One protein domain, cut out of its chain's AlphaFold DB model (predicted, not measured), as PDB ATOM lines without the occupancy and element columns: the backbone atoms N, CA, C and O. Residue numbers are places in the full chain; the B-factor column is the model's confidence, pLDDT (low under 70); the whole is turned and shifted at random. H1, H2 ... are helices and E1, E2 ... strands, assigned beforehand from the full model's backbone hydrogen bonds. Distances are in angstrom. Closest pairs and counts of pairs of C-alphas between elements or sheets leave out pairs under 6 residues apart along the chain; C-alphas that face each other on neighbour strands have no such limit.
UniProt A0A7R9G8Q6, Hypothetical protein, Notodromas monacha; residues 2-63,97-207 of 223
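AT A GLANCE: This is residues 2 to 63 and 97 to 207 of the 223 residues of the protein "Hypothetical protein" of Notodromas monacha (UniProt A0A7R9G8Q6). Two small three-stranded sheets, E1 E3 E2 and E4 E5 E6, make one side of the domain, and the helices H4 to H7 gather on the other. H4, H6 and H7 form an up-and-down bundle packed on E2, while H1 lies toward one end of the long axis and H2 at the other. The 173 printed residues hold named elements in the order H1 E1 E2 E3 E4 E5 H2 E6 H3 H4 H5 H6 H7, of mixed class. The first sheet is mixed, the second antiparallel; the whole is compact, with a radius of gyration of the C-alphas of 16.5 A and spans of 54 by 43 by 28 A.

HOW THE PARTS SIT: H1, residues 2 to 8, only grazes the sheet of E1, residues 16 to 18, E3, residues 36 to 42, and E2, residues 25 to 30. E1 and E3 are parallel, with N 18 and O 41 within hydrogen-bond range at 2.8 A. E2 and E3 form an antiparallel hairpin, with N 27 and O 40 at 2.8 A. E4, residues 55 to 61, is antiparallel to E5, residues 100 to 108, with N 58 and O 104 at 2.9 A. E5 is antiparallel to E6, residues 121 to 126, with N 124 and O 105 at 2.8 A. H2, residues 110 to 116, is on neither sheet, and H3, residues 127 to 131, stands at the level of the sheet E4 E5 E6. H4, residues 138 to 150, is the hub and makes two layers, a helix on one face of a sheet, with E1 E3 E2 at a height of 10.3 A. H5, residues 152 to 162, touches H4 only at the corner, the C-alphas of Leu 148 and Phe 155 being closest at 4.9 A. H6, residues 175 to 186, stands at the level of the sheet E1 E3 E2 and touches H4 with residues 182 to 186 alone, opposite ways at a shallow tilt of 5 degrees; their closest C-alphas are Val 145 and Leu 182, 6.8 A. H6 and H7, residues 194 to 207, form a helical hairpin at a shallow tilt of 34 degrees, only just short of steep; their closest C-alphas are Cys 183 and Cys 196, 4.7 A. Every O i to N i+4 pair is within hydrogen-bond range in H1, H2, H3, H5, H6 and H7, and 8 of 9 in H4.

IN THESE COORDINATES: H1 begins at C-alpha 2, (-3.845, 0.607, -11.198). E5 is 24.2 A long, E4 19.7 A and H4 19.5 A. H7, 20.2 A long, ends at C-alpha 207, (-20.559, 4.934, 18.310).

THE WHOLE: The farthest C-alphas, Asp 33 and Phe 116, are 53.6 A apart. Residues 64 to 96 are not printed, and C-alphas 63 and 97 are 9.0 A apart across the cut. The links E3 to E4 and H5 to H6 are long. Residues 63 and 97 have pLDDT under 70.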
ATOM      1  N   GLU A   2      -3.252  -0.699 -10.874       75.44
ATOM      2  CA  GLU A   2      -3.845   0.607 -11.198       75.44
ATOM      3  C   GLU A   2      -3.384   1.732 -10.261       75.44
ATOM      4  O   GLU A   2      -2.791   2.695 -10.738       75.44
ATOM      5  N   HIS A   3      -3.537   1.567  -8.941       82.06
ATOM      6  CA  HIS A   3      -3.175   2.583  -7.936       82.06
ATOM      7  C   HIS A   3      -1.768   3.171  -8.131       82.06
ATOM      8  O   HIS A   3      -1.607   4.388  -8.186       82.06
ATOM      9  N   PHE A   4      -0.763   2.318  -8.362       79.56
ATOM     10  CA  PHE A   4       0.612   2.753  -8.626       79.56
ATOM     11  C   PHE A   4       0.725   3.668  -9.856       79.56
ATOM     12  O   PHE A   4       1.438   4.672  -9.819       79.56
ATOM     13  N   ARG A   5       0.023   3.334 -10.948       82.12
ATOM     14  CA  ARG A   5       0.042   4.134 -12.182       82.12
ATOM     15  C   ARG A   5      -0.654   5.473 -11.966       82.12
ATOM     16  O   ARG A   5      -0.087   6.498 -12.332       82.12
ATOM     17  N   VAL A   6      -1.821   5.473 -11.322       83.62
ATOM     18  CA  VAL A   6      -2.558   6.709 -11.015       83.62
ATOM     19  C   VAL A   6      -1.725   7.607 -10.096       83.62
ATOM     20  O   VAL A   6      -1.588   8.792 -10.368       83.62
ATOM     21  N   CYS A   7      -1.076   7.054  -9.067       82.56
ATOM     22  CA  CYS A   7      -0.202   7.814  -8.168       82.56
ATOM     23  C   CYS A   7       0.991   8.446  -8.909       82.56
ATOM     24  O   CYS A   7       1.303   9.622  -8.711       82.56
ATOM     25  N   ARG A   8       1.626   7.695  -9.821       81.25
ATOM     26  CA  ARG A   8       2.762   8.170 -10.629       81.25
ATOM     27  C   ARG A   8       2.397   9.304 -11.592       81.25
ATOM     28  O   ARG A   8       3.265  10.120 -11.910       81.25
ATOM     29  N   PHE A   9       1.155   9.336 -12.067       82.62
ATOM     30  CA  PHE A   9       0.640  10.317 -13.026       82.62
ATOM     31  C   PHE A   9      -0.484  11.172 -12.430       82.62
ATOM     32  O   PHE A   9      -1.351  11.649 -13.157       82.62
ATOM     33  N   ARG A  10      -0.482  11.390 -11.108       77.44
ATOM     34  CA  ARG A  10      -1.544  12.145 -10.418       77.44
ATOM     35  C   ARG A  10      -1.675  13.595 -10.886       77.44
ATOM     36  O   ARG A  10      -2.753  14.160 -10.804       77.44
ATOM     37  N   ASP A  11      -0.581  14.167 -11.391       76.38
ATOM     38  CA  ASP A  11      -0.533  15.513 -11.969       76.38
ATOM     39  C   ASP A  11      -0.858  15.491 -13.482       76.38
ATOM     40  O   ASP A  11      -0.582  16.454 -14.184       76.38
ATOM     41  N   THR A  12      -1.386  14.379 -14.012       80.88
ATOM     42  CA  THR A  12      -1.801  14.205 -15.421       80.88
ATOM     43  C   THR A  12      -3.206  13.603 -15.537       80.88
ATOM     44  O   THR A  12      -3.979  13.975 -16.412       80.88
ATOM     45  N   VAL A  13      -3.554  12.659 -14.659       82.75
ATOM     46  CA  VAL A  13      -4.873  12.016 -14.623       82.75
ATOM     47  C   VAL A  13      -5.841  12.880 -13.818       82.75
ATOM     48  O   VAL A  13      -5.807  12.868 -12.589       82.75
ATOM     49  N   THR A  14      -6.736  13.596 -14.497       81.25
ATOM     50  CA  THR A  14      -7.691  14.512 -13.847       81.25
ATOM     51  C   THR A  14      -9.084  13.954 -13.596       81.25
ATOM     52  O   THR A  14      -9.854  14.534 -12.832       81.25
ATOM     53  N   GLY A  15      -9.420  12.817 -14.199       84.06
ATOM     54  CA  GLY A  15     -10.701  12.157 -13.989       84.06
ATOM     55  C   GLY A  15     -10.624  10.678 -14.326       84.06
ATOM     56  O   GLY A  15      -9.983  10.284 -15.301       84.06
ATOM     57  N   GLN A  16     -11.283   9.858 -13.511       93.12
ATOM     58  CA  GLN A  16     -11.440   8.429 -13.748       93.12
ATOM     59  C   GLN A  16     -12.926   8.076 -13.687       93.12
ATOM     60  O   GLN A  16     -13.617   8.453 -12.737       93.12
ATOM     61  N   PHE A  17     -13.417   7.361 -14.699       96.12
ATOM     62  CA  PHE A  17     -14.835   7.048 -14.865       96.12
ATOM     63  C   PHE A  17     -15.009   5.547 -15.085       96.12
ATOM     64  O   PHE A  17     -14.482   4.984 -16.043       96.12
ATOM     65  N   TYR A  18     -15.759   4.911 -14.193       96.38
ATOM     66  CA  TYR A  18     -15.978   3.470 -14.165       96.38
ATOM     67  C   TYR A  18     -17.470   3.132 -14.127       96.38
ATOM     68  O   TYR A  18     -18.329   4.006 -14.017       96.38
ATOM     69  N   GLY A  19     -17.774   1.840 -14.209       95.12
ATOM     70  CA  GLY A  19     -19.122   1.291 -14.070       95.12
ATOM     71  C   GLY A  19     -19.069  -0.078 -13.398       95.12
ATOM     72  O   GLY A  19     -18.395  -0.240 -12.387       95.12
ATOM     73  N   HIS A  20     -19.738  -1.075 -13.985       95.88
ATOM     74  CA  HIS A  20     -19.772  -2.481 -13.548       95.88
ATOM     75  C   HIS A  20     -20.522  -2.762 -12.236       95.88
ATOM     76  O   HIS A  20     -21.313  -3.697 -12.199       95.88
ATOM     77  N   THR A  21     -20.355  -1.945 -11.193       95.00
ATOM     78  CA  THR A  21     -21.009  -2.173  -9.888       95.00
ATOM     79  C   THR A  21     -22.526  -2.016  -9.940       95.00
ATOM     80  O   THR A  21     -23.211  -2.484  -9.038       95.00
ATOM     81  N   HIS A  22     -23.037  -1.336 -10.972       96.31
ATOM     82  CA  HIS A  22     -24.420  -0.884 -11.139       96.31
ATOM     83  C   HIS A  22     -24.866   0.214 -10.157       96.31
ATOM     84  O   HIS A  22     -25.847   0.903 -10.434       96.31
ATOM     85  N   TYR A  23     -24.156   0.442  -9.057       96.31
ATOM     86  CA  TYR A  23     -24.498   1.460  -8.064       96.31
ATOM     87  C   TYR A  23     -23.906   2.835  -8.400       96.31
ATOM     88  O   TYR A  23     -22.960   2.954  -9.176       96.31
ATOM     89  N   ASP A  24     -24.485   3.877  -7.810       97.56
ATOM     90  CA  ASP A  24     -23.988   5.253  -7.892       97.56
ATOM     91  C   ASP A  24     -22.908   5.450  -6.809       97.56
ATOM     92  O   ASP A  24     -23.225   5.568  -5.627       97.56
ATOM     93  N   ASP A  25     -21.627   5.391  -7.185       96.38
ATOM     94  CA  ASP A  25     -20.535   5.306  -6.203       96.38
ATOM     95  C   ASP A  25     -19.314   6.150  -6.591       96.38
ATOM     96  O   ASP A  25     -19.182   6.639  -7.719       96.38
ATOM     97  N   VAL A  26     -18.406   6.319  -5.635       96.88
ATOM     98  CA  VAL A  26     -17.113   6.987  -5.810       96.88
ATOM     99  C   VAL A  26     -16.038   6.242  -5.026       96.88
ATOM    100  O   VAL A  26     -16.312   5.698  -3.961       96.88
ATOM    101  N   GLN A  27     -14.808   6.235  -5.534       96.88
ATOM    102  CA  GLN A  27     -13.649   5.661  -4.850       96.88
ATOM    103  C   GLN A  27     -12.512   6.679  -4.772       96.88
ATOM    104  O   GLN A  27     -12.129   7.282  -5.774       96.88
ATOM    105  N   ILE A  28     -11.969   6.880  -3.577       96.06
ATOM    106  CA  ILE A  28     -10.917   7.859  -3.303       96.06
ATOM    107  C   ILE A  28      -9.566   7.146  -3.254       96.06
ATOM    108  O   ILE A  28      -9.402   6.135  -2.571       96.06
ATOM    109  N   PHE A  29      -8.581   7.703  -3.955       94.25
ATOM    110  CA  PHE A  29      -7.207   7.214  -3.948       94.25
ATOM    111  C   PHE A  29      -6.378   7.974  -2.918       94.25
ATOM    112  O   PHE A  29      -6.332   9.206  -2.947       94.25
ATOM    113  N   TYR A  30      -5.680   7.232  -2.060       92.00
ATOM    114  CA  TYR A  30      -4.777   7.761  -1.038       92.00
ATOM    115  C   TYR A  30      -3.334   7.351  -1.314       92.00
ATOM    116  O   TYR A  30      -3.088   6.235  -1.772       92.00
ATOM    117  N   ASP A  31      -2.379   8.244  -1.061       89.19
ATOM    118  CA  ASP A  31      -0.959   7.897  -1.085       89.19
ATOM    119  C   ASP A  31      -0.522   7.221   0.227       89.19
ATOM    120  O   ASP A  31      -1.318   7.015   1.144       89.19
ATOM    121  N   LYS A  32       0.763   6.860   0.320       86.25
ATOM    122  CA  LYS A  32       1.324   6.179   1.499       86.25
ATOM    123  C   LYS A  32       1.256   7.022   2.775       86.25
ATOM    124  O   LYS A  32       1.255   6.460   3.865       86.25
ATOM    125  N   ASP A  33       1.159   8.343   2.638       87.75
ATOM    126  CA  ASP A  33       1.018   9.289   3.744       87.75
ATOM    127  C   ASP A  33      -0.467   9.556   4.066       87.75
ATOM    128  O   ASP A  33      -0.807  10.472   4.817       87.75
ATOM    129  N   SER A  34      -1.372   8.735   3.515       88.56
ATOM    130  CA  SER A  34      -2.825   8.826   3.673       88.56
ATOM    131  C   SER A  34      -3.438  10.130   3.153       88.56
ATOM    132  O   SER A  34      -4.519  10.528   3.619       88.56
ATOM    133  N   GLN A  35      -2.789  10.779   2.178       91.38
ATOM    134  CA  GLN A  35      -3.306  11.976   1.519       91.38
ATOM    135  C   GLN A  35      -4.131  11.610   0.282       91.38
ATOM    136  O   GLN A  35      -3.654  10.854  -0.569       91.38
ATOM    137  N   PRO A  36      -5.364  12.134   0.149       93.81
ATOM    138  CA  PRO A  36      -6.182  11.877  -1.026       93.81
ATOM    139  C   PRO A  36      -5.595  12.607  -2.240       93.81
ATOM    140  O   PRO A  36      -5.357  13.814  -2.181       93.81
ATOM    141  N   PHE A  37      -5.383  11.897  -3.349       90.19
ATOM    142  CA  PHE A  37      -4.763  12.469  -4.553       90.19
ATOM    143  C   PHE A  37      -5.568  12.275  -5.842       90.19
ATOM    144  O   PHE A  37      -5.271  12.935  -6.834       90.19
ATOM    145  N   ASN A  38      -6.563  11.387  -5.864       92.69
ATOM    146  CA  ASN A  38      -7.431  11.198  -7.027       92.69
ATOM    147  C   ASN A  38      -8.798  10.629  -6.624       92.69
ATOM    148  O   ASN A  38      -8.951  10.114  -5.515       92.69
ATOM    149  N   VAL A  39      -9.777  10.711  -7.528       95.12
ATOM    150  CA  VAL A  39     -11.125  10.165  -7.337       95.12
ATOM    151  C   VAL A  39     -11.567   9.439  -8.600       95.12
ATOM    152  O   VAL A  39     -11.488   9.974  -9.705       95.12
ATOM    153  N   ALA A  40     -12.059   8.221  -8.415       96.00
ATOM    154  CA  ALA A  40     -12.773   7.452  -9.414       96.00
ATOM    155  C   ALA A  40     -14.276   7.610  -9.220       96.00
ATOM    156  O   ALA A  40     -14.813   7.301  -8.158       96.00
ATOM    157  N   TYR A  41     -14.962   8.055 -10.265       97.62
ATOM    158  CA  TYR A  41     -16.411   8.127 -10.290       97.62
ATOM    159  C   TYR A  41     -16.976   6.851 -10.901       97.62
ATOM    160  O   TYR A  41     -16.698   6.531 -12.056       97.62
ATOM    161  N   VAL A  42     -17.804   6.136 -10.148       97.75
ATOM    162  CA  VAL A  42     -18.484   4.930 -10.620       97.75
ATOM    163  C   VAL A  42     -19.906   5.320 -11.010       97.75
ATOM    164  O   VAL A  42     -20.716   5.737 -10.178       97.75
ATOM    165  N   GLY A  43     -20.180   5.293 -12.311       97.56
ATOM    166  CA  GLY A  43     -21.484   5.627 -12.869       97.56
ATOM    167  C   GLY A  43     -22.523   4.542 -12.567       97.56
ATOM    168  O   GLY A  43     -22.194   3.352 -12.634       97.56
ATOM    169  N   PRO A  44     -23.781   4.925 -12.280       97.75
ATOM    170  CA  PRO A  44     -24.849   3.957 -12.092       97.75
ATOM    171  C   PRO A  44     -25.211   3.269 -13.413       97.75
ATOM    172  O   PRO A  44     -24.887   3.746 -14.503       97.75
ATOM    173  N   SER A  45     -25.922   2.147 -13.323       97.31
ATOM    174  CA  SER A  45     -26.404   1.437 -14.504       97.31
ATOM    175  C   SER A  45     -27.786   1.900 -14.971       97.31
ATOM    176  O   SER A  45     -28.688   2.188 -14.182       97.31
ATOM    177  N   VAL A  46     -27.984   1.849 -16.291       97.25
ATOM    178  CA  VAL A  46     -29.312   1.963 -16.909       97.25
ATOM    179  C   VAL A  46     -30.149   0.711 -16.626       97.25
ATOM    180  O   VAL A  46     -31.366   0.786 -16.518       97.25
ATOM    181  N   THR A  47     -29.524  -0.458 -16.468       95.25
ATOM    182  CA  THR A  47     -30.267  -1.674 -16.118       95.25
ATOM    183  C   THR A  47     -30.820  -1.602 -14.686       95.25
ATOM    184  O   THR A  47     -30.124  -1.145 -13.770       95.25
ATOM    185  N   PRO A  48     -32.048  -2.092 -14.445       93.44
ATOM    186  CA  PRO A  48     -32.586  -2.202 -13.096       93.44
ATOM    187  C   PRO A  48     -32.079  -3.428 -12.322       93.44
ATOM    188  O   PRO A  48     -32.568  -3.719 -11.230       93.44
ATOM    189  N   PHE A  49     -31.129  -4.180 -12.882       89.88
ATOM    190  CA  PHE A  49     -30.602  -5.402 -12.281       89.88
ATOM    191  C   PHE A  49     -29.680  -5.105 -11.074       89.88
ATOM    192  O   PHE A  49     -28.622  -4.508 -11.266       89.88
ATOM    193  N   VAL A  50     -29.991  -5.513  -9.835       87.38
ATOM    194  CA  VAL A  50     -31.278  -6.055  -9.346       87.38
ATOM    195  C   VAL A  50     -31.903  -5.080  -8.358       87.38
ATOM    196  O   VAL A  50     -31.264  -4.681  -7.390       87.38
ATOM    197  N   GLY A  51     -33.176  -4.749  -8.575       90.44
ATOM    198  CA  GLY A  51     -33.984  -4.013  -7.606       90.44
ATOM    199  C   GLY A  51     -33.591  -2.545  -7.462       90.44
ATOM    200  O   GLY A  51     -33.683  -1.993  -6.370       90.44
ATOM    201  N   ILE A  52     -33.142  -1.905  -8.540       94.56
ATOM    202  CA  ILE A  52     -32.667  -0.518  -8.528       94.56
ATOM    203  C   ILE A  52     -33.225   0.263  -9.729       94.56
ATOM    204  O   ILE A  52     -33.447  -0.303 -10.793       94.56
ATOM    205  N   ASN A  53     -33.480   1.568  -9.590       97.25
ATOM    206  CA  ASN A  53     -34.089   2.379 -10.664       97.25
ATOM    207  C   ASN A  53     -33.083   2.702 -11.777       97.25
ATOM    208  O   ASN A  53     -31.999   3.153 -11.416       97.25
ATOM    209  N   PRO A  54     -33.369   2.509 -13.078       97.81
ATOM    210  CA  PRO A  54     -32.490   2.912 -14.176       97.81
ATOM    211  C   PRO A  54     -31.953   4.326 -13.983       97.81
ATOM    212  O   PRO A  54     -32.721   5.226 -13.646       97.81
ATOM    213  N   ALA A  55     -30.654   4.525 -14.191       98.25
ATOM    214  CA  ALA A  55     -30.025   5.826 -14.016       98.25
ATOM    215  C   ALA A  55     -28.925   6.088 -15.049       98.25
ATOM    216  O   ALA A  55     -28.289   5.162 -15.553       98.25
ATOM    217  N   TYR A  56     -28.694   7.366 -15.339       98.00
ATOM    218  CA  TYR A  56     -27.530   7.853 -16.074       98.00
ATOM    219  C   TYR A  56     -26.947   9.075 -15.363       98.00
ATOM    220  O   TYR A  56     -27.611   9.716 -14.548       98.00
ATOM    221  N   ARG A  57     -25.691   9.404 -15.667       98.38
ATOM    222  CA  ARG A  57     -24.990  10.541 -15.069       98.38
ATOM    223  C   ARG A  57     -24.428  11.458 -16.144       98.38
ATOM    224  O   ARG A  57     -23.916  10.986 -17.155       98.38
ATOM    225  N   VAL A  58     -24.505  12.757 -15.886       98.00
ATOM    226  CA  VAL A  58     -23.913  13.818 -16.707       98.00
ATOM    227  C   VAL A  58     -22.845  14.515 -15.872       98.00
ATOM    228  O   VAL A  58     -23.114  14.892 -14.733       98.00
ATOM    229  N   TYR A  59     -21.641  14.653 -16.423       96.19
ATOM    230  CA  TYR A  59     -20.521  15.337 -15.776       96.19
ATOM    231  C   TYR A  59     -20.345  16.728 -16.370       96.19
ATOM    232  O   TYR A  59     -20.299  16.883 -17.591       96.19
ATOM    233  N   THR A  60     -20.189  17.717 -15.500       93.88
ATOM    234  CA  THR A  60     -19.749  19.058 -15.872       93.88
ATOM    235  C   THR A  60     -18.245  19.113 -15.661       93.88
ATOM    236  O   THR A  60     -17.770  18.892 -14.547       93.88
ATOM    237  N   MET A  61     -17.492  19.384 -16.721       88.75
ATOM    238  CA  MET A  61     -16.032  19.457 -16.681       88.75
ATOM    239  C   MET A  61     -15.563  20.853 -17.072       88.75
ATOM    240  O   MET A  61     -16.256  21.543 -17.822       88.75
ATOM    241  N   ASP A  62     -14.404  21.261 -16.558       83.75
ATOM    242  CA  ASP A  62     -13.745  22.473 -17.031       83.75
ATOM    243  C   ASP A  62     -13.391  22.301 -18.511       83.75
ATOM    244  O   ASP A  62     -12.874  21.260 -18.927       83.75
ATOM    245  N   ALA A  63     -13.727  23.304 -19.313       68.06
ATOM    246  CA  ALA A  63     -13.327  23.331 -20.706       68.06
ATOM    247  C   ALA A  63     -11.885  23.841 -20.764       68.06
ATOM    248  O   ALA A  63     -11.558  24.818 -20.091       68.06
ATOM    249  N   MET A  97      -5.245  21.558 -16.263       64.44
ATOM    250  CA  MET A  97      -5.851  20.345 -16.789       64.44
ATOM    251  C   MET A  97      -7.355  20.333 -16.495       64.44
ATOM    252  O   MET A  97      -7.754  20.857 -15.457       64.44
ATOM    253  N   PRO A  98      -8.183  19.712 -17.348       75.94
ATOM    254  CA  PRO A  98      -9.631  19.723 -17.182       75.94
ATOM    255  C   PRO A  98     -10.044  18.939 -15.937       75.94
ATOM    256  O   PRO A  98      -9.711  17.762 -15.802       75.94
ATOM    257  N   GLU A  99     -10.802  19.570 -15.045       84.50
ATOM    258  CA  GLU A  99     -11.282  18.976 -13.794       84.50
ATOM    259  C   GLU A  99     -12.792  18.707 -13.845       84.50
ATOM    260  O   GLU A  99     -13.538  19.365 -14.570       84.50
ATOM    261  N   VAL A 100     -13.272  17.741 -13.055       92.06
ATOM    262  CA  VAL A 100     -14.715  17.527 -12.867       92.06
ATOM    263  C   VAL A 100     -15.248  18.590 -11.906       92.06
ATOM    264  O   VAL A 100     -14.937  18.572 -10.716       92.06
ATOM    265  N   LEU A 101     -16.068  19.503 -12.422       94.12
ATOM    266  CA  LEU A 101     -16.634  20.625 -11.672       94.12
ATOM    267  C   LEU A 101     -17.869  20.219 -10.864       94.12
ATOM    268  O   LEU A 101     -18.045  20.685  -9.740       94.12
ATOM    269  N   ASP A 102     -18.730  19.376 -11.437       97.19
ATOM    270  CA  ASP A 102     -19.884  18.765 -10.769       97.19
ATOM    271  C   ASP A 102     -20.360  17.534 -11.561       97.19
ATOM    272  O   ASP A 102     -19.919  17.292 -12.688       97.19
ATOM    273  N   TYR A 103     -21.303  16.774 -11.010       97.75
ATOM    274  CA  TYR A 103     -22.101  15.836 -11.794       97.75
ATOM    275  C   TYR A 103     -23.550  15.793 -11.321       97.75
ATOM    276  O   TYR A 103     -23.842  15.980 -10.140       97.75
ATOM    277  N   THR A 104     -24.449  15.479 -12.251       98.56
ATOM    278  CA  THR A 104     -25.871  15.241 -11.982       98.56
ATOM    279  C   THR A 104     -26.245  13.813 -12.345       98.56
ATOM    280  O   THR A 104     -26.044  13.391 -13.490       98.56
ATOM    281  N   THR A 105     -26.824  13.072 -11.403       98.62
ATOM    282  CA  THR A 105     -27.428  11.762 -11.680       98.62
ATOM    283  C   THR A 105     -28.915  11.948 -11.960       98.62
ATOM    284  O   THR A 105     -29.614  12.615 -11.201       98.62
ATOM    285  N   HIS A 106     -29.405  11.327 -13.029       98.50
ATOM    286  CA  HIS A 106     -30.818  11.257 -13.387       98.50
ATOM    287  C   HIS A 106     -31.294   9.814 -13.279       98.50
ATOM    288  O   HIS A 106     -30.540   8.888 -13.581       98.50
ATOM    289  N   TYR A 107     -32.543   9.613 -12.873       98.12
ATOM    290  CA  TYR A 107     -33.125   8.288 -12.697       98.12
ATOM    291  C   TYR A 107     -34.551   8.207 -13.242       98.12
ATOM    292  O   TYR A 107     -35.237   9.218 -13.403       98.12
ATOM    293  N   LEU A 108     -34.982   6.986 -13.537       97.81
ATOM    294  CA  LEU A 108     -36.348   6.653 -13.912       97.81
ATOM    295  C   LEU A 108     -37.005   5.905 -12.750       97.81
ATOM    296  O   LEU A 108     -36.613   4.776 -12.454       97.81
ATOM    297  N   ASP A 109     -38.007   6.507 -12.109       95.88
ATOM    298  CA  ASP A 109     -38.833   5.806 -11.121       95.88
ATOM    299  C   ASP A 109     -39.684   4.748 -11.832       95.88
ATOM    300  O   ASP A 109     -40.690   5.062 -12.475       95.88
ATOM    301  N   LEU A 110     -39.263   3.487 -11.720       94.38
ATOM    302  CA  LEU A 110     -39.925   2.376 -12.394       94.38
ATOM    303  C   LEU A 110     -41.345   2.135 -11.901       94.38
ATOM    304  O   LEU A 110     -42.169   1.657 -12.673       94.38
ATOM    305  N   LEU A 111     -41.655   2.439 -10.643       93.44
ATOM    306  CA  LEU A 111     -42.999   2.204 -10.118       93.44
ATOM    307  C   LEU A 111     -43.978   3.169 -10.745       93.44
ATOM    308  O   LEU A 111     -45.004   2.747 -11.266       93.44
ATOM    309  N   SER A 112     -43.622   4.452 -10.725       94.62
ATOM    310  CA  SER A 112     -44.423   5.501 -11.336       94.62
ATOM    311  C   SER A 112     -44.511   5.289 -12.847       94.62
ATOM    312  O   SER A 112     -45.605   5.319 -13.404       94.62
ATOM    313  N   ALA A 113     -43.390   4.987 -13.512       95.38
ATOM    314  CA  ALA A 113     -43.375   4.732 -14.950       95.38
ATOM    315  C   ALA A 113     -44.292   3.563 -15.342       95.38
ATOM    316  O   ALA A 113     -45.074   3.705 -16.276       95.38
ATOM    317  N   ASN A 114     -44.245   2.448 -14.605       95.00
ATOM    318  CA  ASN A 114     -45.076   1.275 -14.881       95.00
ATOM    319  C   ASN A 114     -46.546   1.477 -14.481       95.00
ATOM    320  O   ASN A 114     -47.430   0.936 -15.135       95.00
ATOM    321  N   ALA A 115     -46.824   2.233 -13.413       96.75
ATOM    322  CA  ALA A 115     -48.190   2.503 -12.962       96.75
ATOM    323  C   ALA A 115     -48.952   3.435 -13.914       96.75
ATOM    324  O   ALA A 115     -50.163   3.291 -14.069       96.75
ATOM    325  N   PHE A 116     -48.253   4.385 -14.543       96.25
ATOM    326  CA  PHE A 116     -48.856   5.396 -15.417       96.25
ATOM    327  C   PHE A 116     -48.556   5.199 -16.910       96.25
ATOM    328  O   PHE A 116     -49.018   6.008 -17.713       96.25
ATOM    329  N   ASP A 117     -47.784   4.170 -17.277       94.81
ATOM    330  CA  ASP A 117     -47.263   3.927 -18.636       94.81
ATOM    331  C   ASP A 117     -46.581   5.170 -19.246       94.81
ATOM    332  O   ASP A 117     -46.737   5.524 -20.415       94.81
ATOM    333  N   GLN A 118     -45.857   5.908 -18.400       95.56
ATOM    334  CA  GLN A 118     -45.229   7.185 -18.741       95.56
ATOM    335  C   GLN A 118     -43.809   7.241 -18.174       95.56
ATOM    336  O   GLN A 118     -43.604   7.699 -17.045       95.56
ATOM    337  N   PRO A 119     -42.795   6.800 -18.937       95.62
ATOM    338  CA  PRO A 119     -41.421   6.875 -18.480       95.62
ATOM    339  C   PRO A 119     -40.934   8.329 -18.492       95.62
ATOM    340  O   PRO A 119     -40.820   8.958 -19.544       95.62
ATOM    341  N   ARG A 120     -40.623   8.871 -17.309       96.19
ATOM    342  CA  ARG A 120     -40.053  10.217 -17.145       96.19
ATOM    343  C   ARG A 120     -38.732  10.137 -16.396       96.19
ATOM    344  O   ARG A 120     -38.684   9.654 -15.269       96.19
ATOM    345  N   TRP A 121     -37.673  10.640 -17.022       97.25
ATOM    346  CA  TRP A 121     -36.375  10.802 -16.374       97.25
ATOM    347  C   TRP A 121     -36.396  12.047 -15.497       97.25
ATOM    348  O   TRP A 121     -36.730  13.136 -15.966       97.25
ATOM    349  N   LEU A 122     -36.052  11.871 -14.227       97.00
ATOM    350  CA  LEU A 122     -36.015  12.922 -13.219       97.00
ATOM    351  C   LEU A 122     -34.572  13.122 -12.764       97.00
ATOM    352  O   LEU A 122     -33.822  12.152 -12.639       97.00
ATOM    353  N   GLU A 123     -34.180  14.363 -12.493       97.81
ATOM    354  CA  GLU A 123     -32.923  14.616 -11.790       97.81
ATOM    355  C   GLU A 123     -33.030  14.038 -10.373       97.81
ATOM    356  O   GLU A 123     -33.983  14.316  -9.645       97.81
ATOM    357  N   LEU A 124     -32.067  13.194 -10.000       98.00
ATOM    358  CA  LEU A 124     -31.959  12.660  -8.648       98.00
ATOM    359  C   LEU A 124     -31.189  13.631  -7.754       98.00
ATOM    360  O   LEU A 124     -31.663  13.960  -6.669       98.00
ATOM    361  N   TYR A 125     -29.996  14.055  -8.191       98.62
ATOM    362  CA  TYR A 125     -29.170  15.022  -7.470       98.62
ATOM    363  C   TYR A 125     -28.020  15.596  -8.313       98.62
ATOM    364  O   TYR A 125     -27.474  14.896  -9.167       98.62
ATOM    365  N   SER A 126     -27.597  16.824  -7.979       98.44
ATOM    366  CA  SER A 126     -26.244  17.361  -8.225       98.44
ATOM    367  C   SER A 126     -25.340  17.045  -7.028       98.44
ATOM    368  O   SER A 126     -25.750  17.239  -5.876       98.44
ATOM    369  N   ALA A 127     -24.112  16.577  -7.274       98.12
ATOM    370  CA  ALA A 127     -23.181  16.169  -6.222       98.12
ATOM    371  C   ALA A 127     -22.842  17.322  -5.274       98.12
ATOM    372  O   ALA A 127     -23.022  17.196  -4.059       98.12
ATOM    373  N   LYS A 128     -22.423  18.470  -5.819       97.94
ATOM    374  CA  LYS A 128     -22.090  19.653  -5.012       97.94
ATOM    375  C   LYS A 128     -23.268  20.124  -4.168       97.94
ATOM    376  O   LYS A 128     -23.103  20.388  -2.975       97.94
ATOM    377  N   THR A 129     -24.457  20.177  -4.766       98.12
ATOM    378  CA  THR A 129     -25.674  20.650  -4.094       98.12
ATOM    379  C   THR A 129     -26.101  19.697  -2.980       98.12
ATOM    380  O   THR A 129     -26.297  20.123  -1.840       98.12
ATOM    381  N   ALA A 130     -26.196  18.397  -3.268       97.69
ATOM    382  CA  ALA A 130     -26.638  17.406  -2.292       97.69
ATOM    383  C   ALA A 130     -25.660  17.236  -1.127       97.69
ATOM    384  O   ALA A 130     -26.078  17.052   0.018       97.69
ATOM    385  N   TYR A 131     -24.360  17.284  -1.413       97.69
ATOM    386  CA  TYR A 131     -23.317  17.018  -0.425       97.69
ATOM    387  C   TYR A 131     -22.735  18.282   0.207       97.69
ATOM    388  O   TYR A 131     -21.908  18.179   1.118       97.69
ATOM    389  N   LYS A 132     -23.222  19.463  -0.201       97.19
ATOM    390  CA  LYS A 132     -22.788  20.778   0.290       97.19
ATOM    391  C   LYS A 132     -21.267  20.919   0.172       97.19
ATOM    392  O   LYS A 132     -20.570  21.147   1.165       97.19
ATOM    393  N   MET A 133     -20.768  20.670  -1.037       96.50
ATOM    394  CA  MET A 133     -19.344  20.684  -1.371       96.50
ATOM    395  C   MET A 133     -19.039  21.843  -2.320       96.50
ATOM    396  O   MET A 133     -19.735  22.034  -3.317       96.50
ATOM    397  N   ASP A 134     -17.980  22.595  -2.017       95.06
ATOM    398  CA  ASP A 134     -17.541  23.729  -2.839       95.06
ATOM    399  C   ASP A 134     -16.849  23.264  -4.130       95.06
ATOM    400  O   ASP A 134     -16.989  23.891  -5.182       95.06
ATOM    401  N   ASP A 135     -16.166  22.122  -4.075       95.00
ATOM    402  CA  ASP A 135     -15.517  21.455  -5.202       95.00
ATOM    403  C   ASP A 135     -15.588  19.928  -5.051       95.00
ATOM    404  O   ASP A 135     -15.929  19.404  -3.986       95.00
ATOM    405  N   LEU A 136     -15.259  19.213  -6.128       96.06
ATOM    406  CA  LEU A 136     -15.171  17.752  -6.151       96.06
ATOM    407  C   LEU A 136     -13.714  17.256  -6.100       96.06
ATOM    408  O   LEU A 136     -13.395  16.189  -6.626       96.06
ATOM    409  N   SER A 137     -12.814  18.014  -5.463       94.06
ATOM    410  CA  SER A 137     -11.417  17.609  -5.298       94.06
ATOM    411  C   SER A 137     -11.291  16.354  -4.416       94.06
ATOM    412  O   SER A 137     -12.148  16.101  -3.556       94.06
ATOM    413  N   PRO A 138     -10.191  15.584  -4.532       94.44
ATOM    414  CA  PRO A 138      -9.948  14.426  -3.666       94.44
ATOM    415  C   PRO A 138     -10.021  14.760  -2.167       94.44
ATOM    416  O   PRO A 138     -10.519  13.971  -1.361       94.44
ATOM    417  N   LYS A 139      -9.574  15.963  -1.783       95.81
ATOM    418  CA  LYS A 139      -9.627  16.447  -0.399       95.81
ATOM    419  C   LYS A 139     -11.060  16.692   0.073       95.81
ATOM    420  O   LYS A 139     -11.397  16.317   1.200       95.81
ATOM    421  N   SER A 140     -11.890  17.297  -0.771       97.69
ATOM    422  CA  SER A 140     -13.297  17.555  -0.465       97.69
ATOM    423  C   SER A 140     -14.080  16.251  -0.340       97.69
ATOM    424  O   SER A 140     -14.804  16.085   0.641       97.69
ATOM    425  N   TRP A 141     -13.859  15.281  -1.234       97.75
ATOM    426  CA  TRP A 141     -14.434  13.936  -1.110       97.75
ATOM    427  C   TRP A 141     -14.003  13.237   0.180       97.75
ATOM    428  O   TRP A 141     -14.850  12.742   0.922       97.75
ATOM    429  N   SER A 142     -12.707  13.257   0.513       96.69
ATOM    430  CA  SER A 142     -12.222  12.638   1.753       96.69
ATOM    431  C   SER A 142     -12.830  13.289   2.996       96.69
ATOM    432  O   SER A 142     -13.152  12.598   3.959       96.69
ATOM    433  N   SER A 143     -13.003  14.611   2.977       96.81
ATOM    434  CA  SER A 143     -13.621  15.361   4.075       96.81
ATOM    435  C   SER A 143     -15.123  15.076   4.174       96.81
ATOM    436  O   SER A 143     -15.671  14.993   5.272       96.81
ATOM    437  N   TRP A 144     -15.799  14.900   3.038       97.75
ATOM    438  CA  TRP A 144     -17.198  14.489   2.985       97.75
ATOM    439  C   TRP A 144     -17.415  13.095   3.585       97.75
ATOM    440  O   TRP A 144     -18.327  12.948   4.397       97.75
ATOM    441  N   VAL A 145     -16.548  12.113   3.310       97.31
ATOM    442  CA  VAL A 145     -16.633  10.780   3.945       97.31
ATOM    443  C   VAL A 145     -16.570  10.886   5.470       97.31
ATOM    444  O   VAL A 145     -17.396  10.283   6.155       97.31
ATOM    445  N   SER A 146     -15.661  11.702   6.017       94.94
ATOM    446  CA  SER A 146     -15.612  11.945   7.465       94.94
ATOM    447  C   SER A 146     -16.922  12.546   7.988       94.94
ATOM    448  O   SER A 146     -17.413  12.121   9.031       94.94
ATOM    449  N   LYS A 147     -17.577  13.462   7.255       96.25
ATOM    450  CA  LYS A 147     -18.902  13.993   7.649       96.25
ATOM    451  C   LYS A 147     -19.972  12.898   7.731       96.25
ATOM    452  O   LYS A 147     -20.830  12.960   8.612       96.25
ATOM    453  N   LEU A 148     -19.926  11.893   6.854       96.81
ATOM    454  CA  LEU A 148     -20.892  10.788   6.867       96.81
ATOM    455  C   LEU A 148     -20.802   9.943   8.145       96.81
ATOM    456  O   LEU A 148     -21.811   9.382   8.575       96.81
ATOM    457  N   ILE A 149     -19.630   9.869   8.784       94.94
ATOM    458  CA  ILE A 149     -19.465   9.187  10.077       94.94
ATOM    459  C   ILE A 149     -20.351   9.859  11.130       94.94
ATOM    460  O   ILE A 149     -21.144   9.183  11.785       94.94
ATOM    461  N   TRP A 150     -20.282  11.188  11.214       94.25
ATOM    462  CA  TRP A 150     -20.899  11.989  12.274       94.25
ATOM    463  C   TRP A 150     -22.347  12.415  12.006       94.25
ATOM    464  O   TRP A 150     -23.039  12.819  12.937       94.25
ATOM    465  N   SER A 151     -22.832  12.313  10.767       94.75
ATOM    466  CA  SER A 151     -24.209  12.666  10.403       94.75
ATOM    467  C   SER A 151     -24.936  11.481   9.773       94.75
ATOM    468  O   SER A 151     -24.646  11.082   8.643       94.75
ATOM    469  N   ASN A 152     -25.917  10.926  10.495       93.44
ATOM    470  CA  ASN A 152     -26.764   9.862   9.956       93.44
ATOM    471  C   ASN A 152     -27.586  10.355   8.758       93.44
ATOM    472  O   ASN A 152     -27.652   9.657   7.757       93.44
ATOM    473  N   ASP A 153     -28.133  11.568   8.806       95.06
ATOM    474  CA  ASP A 153     -28.933  12.112   7.701       95.06
ATOM    475  C   ASP A 153     -28.112  12.287   6.419       95.06
ATOM    476  O   ASP A 153     -28.582  11.957   5.324       95.06
ATOM    477  N   ALA A 154     -26.863  12.752   6.542       96.62
ATOM    478  CA  ALA A 154     -25.948  12.832   5.407       96.62
ATOM    479  C   ALA A 154     -25.642  11.434   4.848       96.62
ATOM    480  O   ALA A 154     -25.690  11.232   3.633       96.62
ATOM    481  N   PHE A 155     -25.399  10.457   5.727       97.31
ATOM    482  CA  PHE A 155     -25.165   9.070   5.329       97.31
ATOM    483  C   PHE A 155     -26.380   8.448   4.629       97.31
ATOM    484  O   PHE A 155     -26.229   7.900   3.543       97.31
ATOM    485  N   GLN A 156     -27.588   8.582   5.182       95.88
ATOM    486  CA  GLN A 156     -28.815   8.067   4.563       95.88
ATOM    487  C   GLN A 156     -29.123   8.765   3.235       95.88
ATOM    488  O   GLN A 156     -29.644   8.149   2.308       95.88
ATOM    489  N   THR A 157     -28.790  10.050   3.108       96.62
ATOM    490  CA  THR A 157     -28.903  10.772   1.834       96.62
ATOM    491  C   THR A 157     -27.963  10.184   0.788       96.62
ATOM    492  O   THR A 157     -28.418   9.823  -0.295       96.62
ATOM    493  N   HIS A 158     -26.687   9.980   1.125       96.94
ATOM    494  CA  HIS A 158     -25.756   9.283   0.238       96.94
ATOM    495  C   HIS A 158     -26.228   7.860  -0.096       96.94
ATOM    496  O   HIS A 158     -26.227   7.473  -1.259       96.94
ATOM    497  N   TYR A 159     -26.692   7.096   0.892       97.12
ATOM    498  CA  TYR A 159     -27.120   5.713   0.697       97.12
ATOM    499  C   TYR A 159     -28.347   5.597  -0.224       97.12
ATOM    500  O   TYR A 159     -28.416   4.700  -1.064       97.12
ATOM    501  N   ARG A 160     -29.286   6.551  -0.145       96.38
ATOM    502  CA  ARG A 160     -30.390   6.666  -1.114       96.38
ATOM    503  C   ARG A 160     -29.886   6.961  -2.524       96.38
ATOM    504  O   ARG A 160     -30.414   6.389  -3.475       96.38
ATOM    505  N   HIS A 161     -28.876   7.820  -2.674       97.56
ATOM    506  CA  HIS A 161     -28.277   8.109  -3.982       97.56
ATOM    507  C   HIS A 161     -27.564   6.880  -4.551       97.56
ATOM    508  O   HIS A 161     -27.814   6.533  -5.702       97.56
ATOM    509  N   PHE A 162     -26.796   6.164  -3.721       97.25
ATOM    510  CA  PHE A 162     -26.112   4.914  -4.072       97.25
ATOM    511  C   PHE A 162     -27.065   3.881  -4.699       97.25
ATOM    512  O   PHE A 162     -26.739   3.253  -5.709       97.25
ATOM    513  N   HIS A 163     -28.290   3.783  -4.166       96.88
ATOM    514  CA  HIS A 163     -29.366   2.909  -4.662       96.88
ATOM    515  C   HIS A 163     -30.347   3.578  -5.640       96.88
ATOM    516  O   HIS A 163     -31.405   3.020  -5.938       96.88
ATOM    517  N   ARG A 164     -30.021   4.771  -6.148       96.00
ATOM    518  CA  ARG A 164     -30.821   5.556  -7.107       96.00
ATOM    519  C   ARG A 164     -32.288   5.739  -6.689       96.00
ATOM    520  O   ARG A 164     -33.207   5.560  -7.489       96.00
ATOM    521  N   ASN A 165     -32.507   6.038  -5.408       95.25
ATOM    522  CA  ASN A 165     -33.832   6.188  -4.798       95.25
ATOM    523  C   ASN A 165     -34.766   4.984  -5.033       95.25
ATOM    524  O   ASN A 165     -35.980   5.137  -5.152       95.25
ATOM    525  N   SER A 166     -34.204   3.779  -5.157       93.19
ATOM    526  CA  SER A 166     -35.003   2.558  -5.229       93.19
ATOM    527  C   SER A 166     -35.776   2.349  -3.929       93.19
ATOM    528  O   SER A 166     -35.277   2.643  -2.851       93.19
ATOM    529  N   GLN A 167     -36.979   1.793  -3.993       87.81
ATOM    530  CA  GLN A 167     -37.698   1.371  -2.786       87.81
ATOM    531  C   GLN A 167     -37.344  -0.056  -2.340       87.81
ATOM    532  O   GLN A 167     -37.764  -0.498  -1.276       87.81
ATOM    533  N   PHE A 168     -36.617  -0.802  -3.177       87.00
ATOM    534  CA  PHE A 168     -36.360  -2.229  -2.973       87.00
ATOM    535  C   PHE A 168     -35.012  -2.511  -2.296       87.00
ATOM    536  O   PHE A 168     -34.683  -3.672  -2.057       87.00
ATOM    537  N   PHE A 169     -34.221  -1.478  -1.981       84.19
ATOM    538  CA  PHE A 169     -32.949  -1.668  -1.289       84.19
ATOM    539  C   PHE A 169     -33.154  -1.853   0.222       84.19
ATOM    540  O   PHE A 169     -34.038  -1.256   0.840       84.19
ATOM    541  N   ARG A 170     -32.300  -2.670   0.844       87.62
ATOM    542  CA  ARG A 170     -32.282  -2.846   2.302       87.62
ATOM    543  C   ARG A 170     -31.765  -1.573   2.968       87.62
ATOM    544  O   ARG A 170     -30.646  -1.159   2.692       87.62
ATOM    545  N   GLN A 171     -32.532  -0.999   3.893       88.50
ATOM    546  CA  GLN A 171     -32.080   0.156   4.674       88.50
ATOM    547  C   GLN A 171     -30.792  -0.146   5.455       88.50
ATOM    548  O   GLN A 171     -30.613  -1.241   5.993       88.50
ATOM    549  N   CYS A 172     -29.919   0.853   5.547       92.75
ATOM    550  CA  CYS A 172     -28.617   0.752   6.195       92.75
ATOM    551  C   CYS A 172     -28.645   1.431   7.562       92.75
ATOM    552  O   CYS A 172     -28.264   2.591   7.690       92.75
ATOM    553  N   ASN A 173     -29.140   0.717   8.573       88.94
ATOM    554  CA  ASN A 173     -29.371   1.280   9.911       88.94
ATOM    555  C   ASN A 173     -28.386   0.760  10.969       88.94
ATOM    556  O   ASN A 173     -28.364   1.262  12.090       88.94
ATOM    557  N   ASP A 174     -27.575  -0.240  10.626       90.19
ATOM    558  CA  ASP A 174     -26.607  -0.850  11.532       90.19
ATOM    559  C   ASP A 174     -25.167  -0.374  11.269       90.19
ATOM    560  O   ASP A 174     -24.826   0.148  10.200       90.19
ATOM    561  N   LYS A 175     -24.316  -0.545  12.289       91.75
ATOM    562  CA  LYS A 175     -22.898  -0.158  12.260       91.75
ATOM    563  C   LYS A 175     -22.137  -0.847  11.130       91.75
ATOM    564  O   LYS A 175     -21.254  -0.225  10.543       91.75
ATOM    565  N   GLU A 176     -22.462  -2.101  10.830       93.31
ATOM    566  CA  GLU A 176     -21.713  -2.893   9.856       93.31
ATOM    567  C   GLU A 176     -21.985  -2.441   8.431       93.31
ATOM    568  O   GLU A 176     -21.045  -2.181   7.684       93.31
ATOM    569  N   CYS A 177     -23.247  -2.204   8.088       95.69
ATOM    570  CA  CYS A 177     -23.611  -1.639   6.801       95.69
ATOM    571  C   CYS A 177     -22.966  -0.256   6.584       95.69
ATOM    572  O   CYS A 177     -22.424   0.028   5.511       95.69
ATOM    573  N   LYS A 178     -22.955   0.598   7.622       95.88
ATOM    574  CA  LYS A 178     -22.288   1.906   7.559       95.88
ATOM    575  C   LYS A 178     -20.774   1.760   7.383       95.88
ATOM    576  O   LYS A 178     -20.197   2.444   6.540       95.88
ATOM    577  N   ARG A 179     -20.139   0.846   8.125       96.44
ATOM    578  CA  ARG A 179     -18.708   0.531   7.995       96.44
ATOM    579  C   ARG A 179     -18.366   0.094   6.575       96.44
ATOM    580  O   ARG A 179     -17.453   0.661   5.982       96.44
ATOM    581  N   GLU A 180     -19.089  -0.882   6.034       95.94
ATOM    582  CA  GLU A 180     -18.843  -1.419   4.694       95.94
ATOM    583  C   GLU A 180     -18.954  -0.328   3.632       95.94
ATOM    584  O   GLU A 180     -18.022  -0.136   2.852       95.94
ATOM    585  N   ARG A 181     -20.039   0.456   3.660       96.25
ATOM    586  CA  ARG A 181     -20.259   1.539   2.696       96.25
ATOM    587  C   ARG A 181     -19.136   2.574   2.727       96.25
ATOM    588  O   ARG A 181     -18.605   2.924   1.676       96.25
ATOM    589  N   LEU A 182     -18.755   3.050   3.913       97.69
ATOM    590  CA  LEU A 182     -17.696   4.054   4.042       97.69
ATOM    591  C   LEU A 182     -16.323   3.494   3.653       97.69
ATOM    592  O   LEU A 182     -15.549   4.189   2.998       97.69
ATOM    593  N   CYS A 183     -16.030   2.237   4.001       97.38
ATOM    594  CA  CYS A 183     -14.780   1.588   3.621       97.38
ATOM    595  C   CYS A 183     -14.655   1.404   2.108       97.38
ATOM    596  O   CYS A 183     -13.581   1.662   1.571       97.38
ATOM    597  N   THR A 184     -15.725   1.026   1.403       96.44
ATOM    598  CA  THR A 184     -15.686   0.915  -0.063       96.44
ATOM    599  C   THR A 184     -15.348   2.252  -0.730       96.44
ATOM    600  O   THR A 184     -14.566   2.265  -1.674       96.44
ATOM    601  N   ILE A 185     -15.848   3.378  -0.206       97.50
ATOM    602  CA  ILE A 185     -15.558   4.706  -0.769       97.50
ATOM    603  C   ILE A 185     -14.072   5.069  -0.649       97.50
ATOM    604  O   ILE A 185     -13.505   5.691  -1.541       97.50
ATOM    605  N   VAL A 186     -13.412   4.700   0.451       96.81
ATOM    606  CA  VAL A 186     -12.003   5.070   0.686       96.81
ATOM    607  C   VAL A 186     -10.997   4.036   0.176       96.81
ATOM    608  O   VAL A 186      -9.795   4.265   0.280       96.81
ATOM    609  N   THR A 187     -11.465   2.905  -0.356       93.31
ATOM    610  CA  THR A 187     -10.612   1.774  -0.749       93.31
ATOM    611  C   THR A 187     -10.592   1.615  -2.267       93.31
ATOM    612  O   THR A 187     -11.268   0.752  -2.819       93.31
ATOM    613  N   ALA A 188      -9.792   2.444  -2.942       91.50
ATOM    614  CA  ALA A 188      -9.498   2.278  -4.368       91.50
ATOM    615  C   ALA A 188      -8.394   1.231  -4.639       91.50
ATOM    616  O   ALA A 188      -8.342   0.631  -5.711       91.50
ATOM    617  N   ASP A 189      -7.504   0.989  -3.669       89.69
ATOM    618  CA  ASP A 189      -6.531  -0.108  -3.705       89.69
ATOM    619  C   ASP A 189      -6.915  -1.164  -2.673       89.69
ATOM    620  O   ASP A 189      -6.744  -0.975  -1.473       89.69
ATOM    621  N   THR A 190      -7.416  -2.302  -3.142       88.00
ATOM    622  CA  THR A 190      -7.839  -3.405  -2.272       88.00
ATOM    623  C   THR A 190      -6.685  -4.064  -1.514       88.00
ATOM    624  O   THR A 190      -6.938  -4.858  -0.612       88.00
ATOM    625  N   SER A 191      -5.429  -3.793  -1.887       88.94
ATOM    626  CA  SER A 191      -4.249  -4.303  -1.180       88.94
ATOM    627  C   SER A 191      -3.813  -3.423  -0.005       88.94
ATOM    628  O   SER A 191      -3.049  -3.894   0.838       88.94
ATOM    629  N   ASP A 192      -4.319  -2.187   0.088       89.94
ATOM    630  CA  ASP A 192      -4.034  -1.265   1.187       89.94
ATOM    631  C   ASP A 192      -5.257  -1.100   2.109       89.94
ATOM    632  O   ASP A 192      -6.200  -0.376   1.782       89.94
ATOM    633  N   PRO A 193      -5.265  -1.732   3.296       92.81
ATOM    634  CA  PRO A 193      -6.374  -1.605   4.236       92.81
ATOM    635  C   PRO A 193      -6.358  -0.278   5.012       92.81
ATOM    636  O   PRO A 193      -7.329   0.035   5.706       92.81
ATOM    637  N   THR A 194      -5.273   0.501   4.934       94.19
ATOM    638  CA  THR A 194      -5.027   1.675   5.786       94.19
ATOM    639  C   THR A 194      -6.149   2.717   5.727       94.19
ATOM    640  O   THR A 194      -6.601   3.148   6.797       94.19
ATOM    641  N   PRO A 195      -6.686   3.102   4.546       94.81
ATOM    642  CA  PRO A 195      -7.764   4.085   4.482       94.81
ATOM    643  C   PRO A 195      -9.033   3.629   5.214       94.81
ATOM    644  O   PRO A 195      -9.616   4.409   5.970       94.81
ATOM    645  N   CYS A 196      -9.431   2.363   5.051       96.19
ATOM    646  CA  CYS A 196     -10.590   1.796   5.741       96.19
ATOM    647  C   CYS A 196     -10.344   1.674   7.251       96.19
ATOM    648  O   CYS A 196     -11.220   2.037   8.031       96.19
ATOM    649  N   LEU A 197      -9.151   1.258   7.693       95.94
ATOM    650  CA  LEU A 197      -8.822   1.174   9.124       95.94
ATOM    651  C   LEU A 197      -8.951   2.531   9.836       95.94
ATOM    652  O   LEU A 197      -9.457   2.590  10.957       95.94
ATOM    653  N   ARG A 198      -8.570   3.632   9.173       94.56
ATOM    654  CA  ARG A 198      -8.773   4.993   9.699       94.56
ATOM    655  C   ARG A 198     -10.257   5.317   9.885       94.56
ATOM    656  O   ARG A 198     -10.639   5.832  10.934       94.56
ATOM    657  N   ILE A 199     -11.085   4.988   8.892       95.56
ATOM    658  CA  ILE A 199     -12.541   5.176   8.961       95.56
ATOM    659  C   ILE A 199     -13.151   4.325  10.077       95.56
ATOM    660  O   ILE A 199     -13.969   4.831  10.838       95.56
ATOM    661  N   VAL A 200     -12.738   3.063  10.214       95.81
ATOM    662  CA  VAL A 200     -13.214   2.163  11.276       95.81
ATOM    663  C   VAL A 200     -12.898   2.736  12.655       95.81
ATOM    664  O   VAL A 200     -13.799   2.830  13.485       95.81
ATOM    665  N   ALA A 201     -11.663   3.189  12.882       95.38
ATOM    666  CA  ALA A 201     -11.264   3.776  14.160       95.38
ATOM    667  C   ALA A 201     -12.083   5.032  14.512       95.38
ATOM    668  O   ALA A 201     -12.445   5.246  15.670       95.38
ATOM    669  N   GLU A 202     -12.403   5.874  13.526       94.56
ATOM    670  CA  GLU A 202     -13.240   7.059  13.737       94.56
ATOM    671  C   GLU A 202     -14.718   6.692  13.957       94.56
ATOM    672  O   GLU A 202     -15.375   7.244  14.841       94.56
ATOM    673  N   LEU A 203     -15.230   5.702  13.223       93.88
ATOM    674  CA  LEU A 203     -16.584   5.181  13.382       93.88
ATOM    675  C   LEU A 203     -16.790   4.552  14.770       93.88
ATOM    676  O   LEU A 203     -17.830   4.751  15.394       93.88
ATOM    677  N   GLU A 204     -15.795   3.831  15.286       92.75
ATOM    678  CA  GLU A 204     -15.810   3.291  16.648       92.75
ATOM    679  C   GLU A 204     -15.888   4.390  17.705       92.75
ATOM    680  O   GLU A 204     -16.693   4.282  18.631       92.75
ATOM    681  N   ARG A 205     -15.131   5.482  17.535       92.12
ATOM    682  CA  ARG A 205     -15.228   6.659  18.413       92.12
ATOM    683  C   ARG A 205     -16.616   7.286  18.363       92.12
ATOM    684  O   ARG A 205     -17.167   7.597  19.413       92.12
ATOM    685  N   TYR A 206     -17.196   7.442  17.173       91.19
ATOM    686  CA  TYR A 206     -18.556   7.960  17.019       91.19
ATOM    687  C   TYR A 206     -19.573   7.122  17.808       91.19
ATOM    688  O   TYR A 206     -20.291   7.666  18.645       91.19
ATOM    689  N   TYR A 207     -19.602   5.800  17.609       88.62
ATOM    690  CA  TYR A 207     -20.559   4.934  18.310       88.62
ATOM    691  C   TYR A 207     -20.310   4.861  19.818       88.62
ATOM    692  O   TYR A 207     -21.271   4.812  20.585       88.62
TER     693      TYR A 207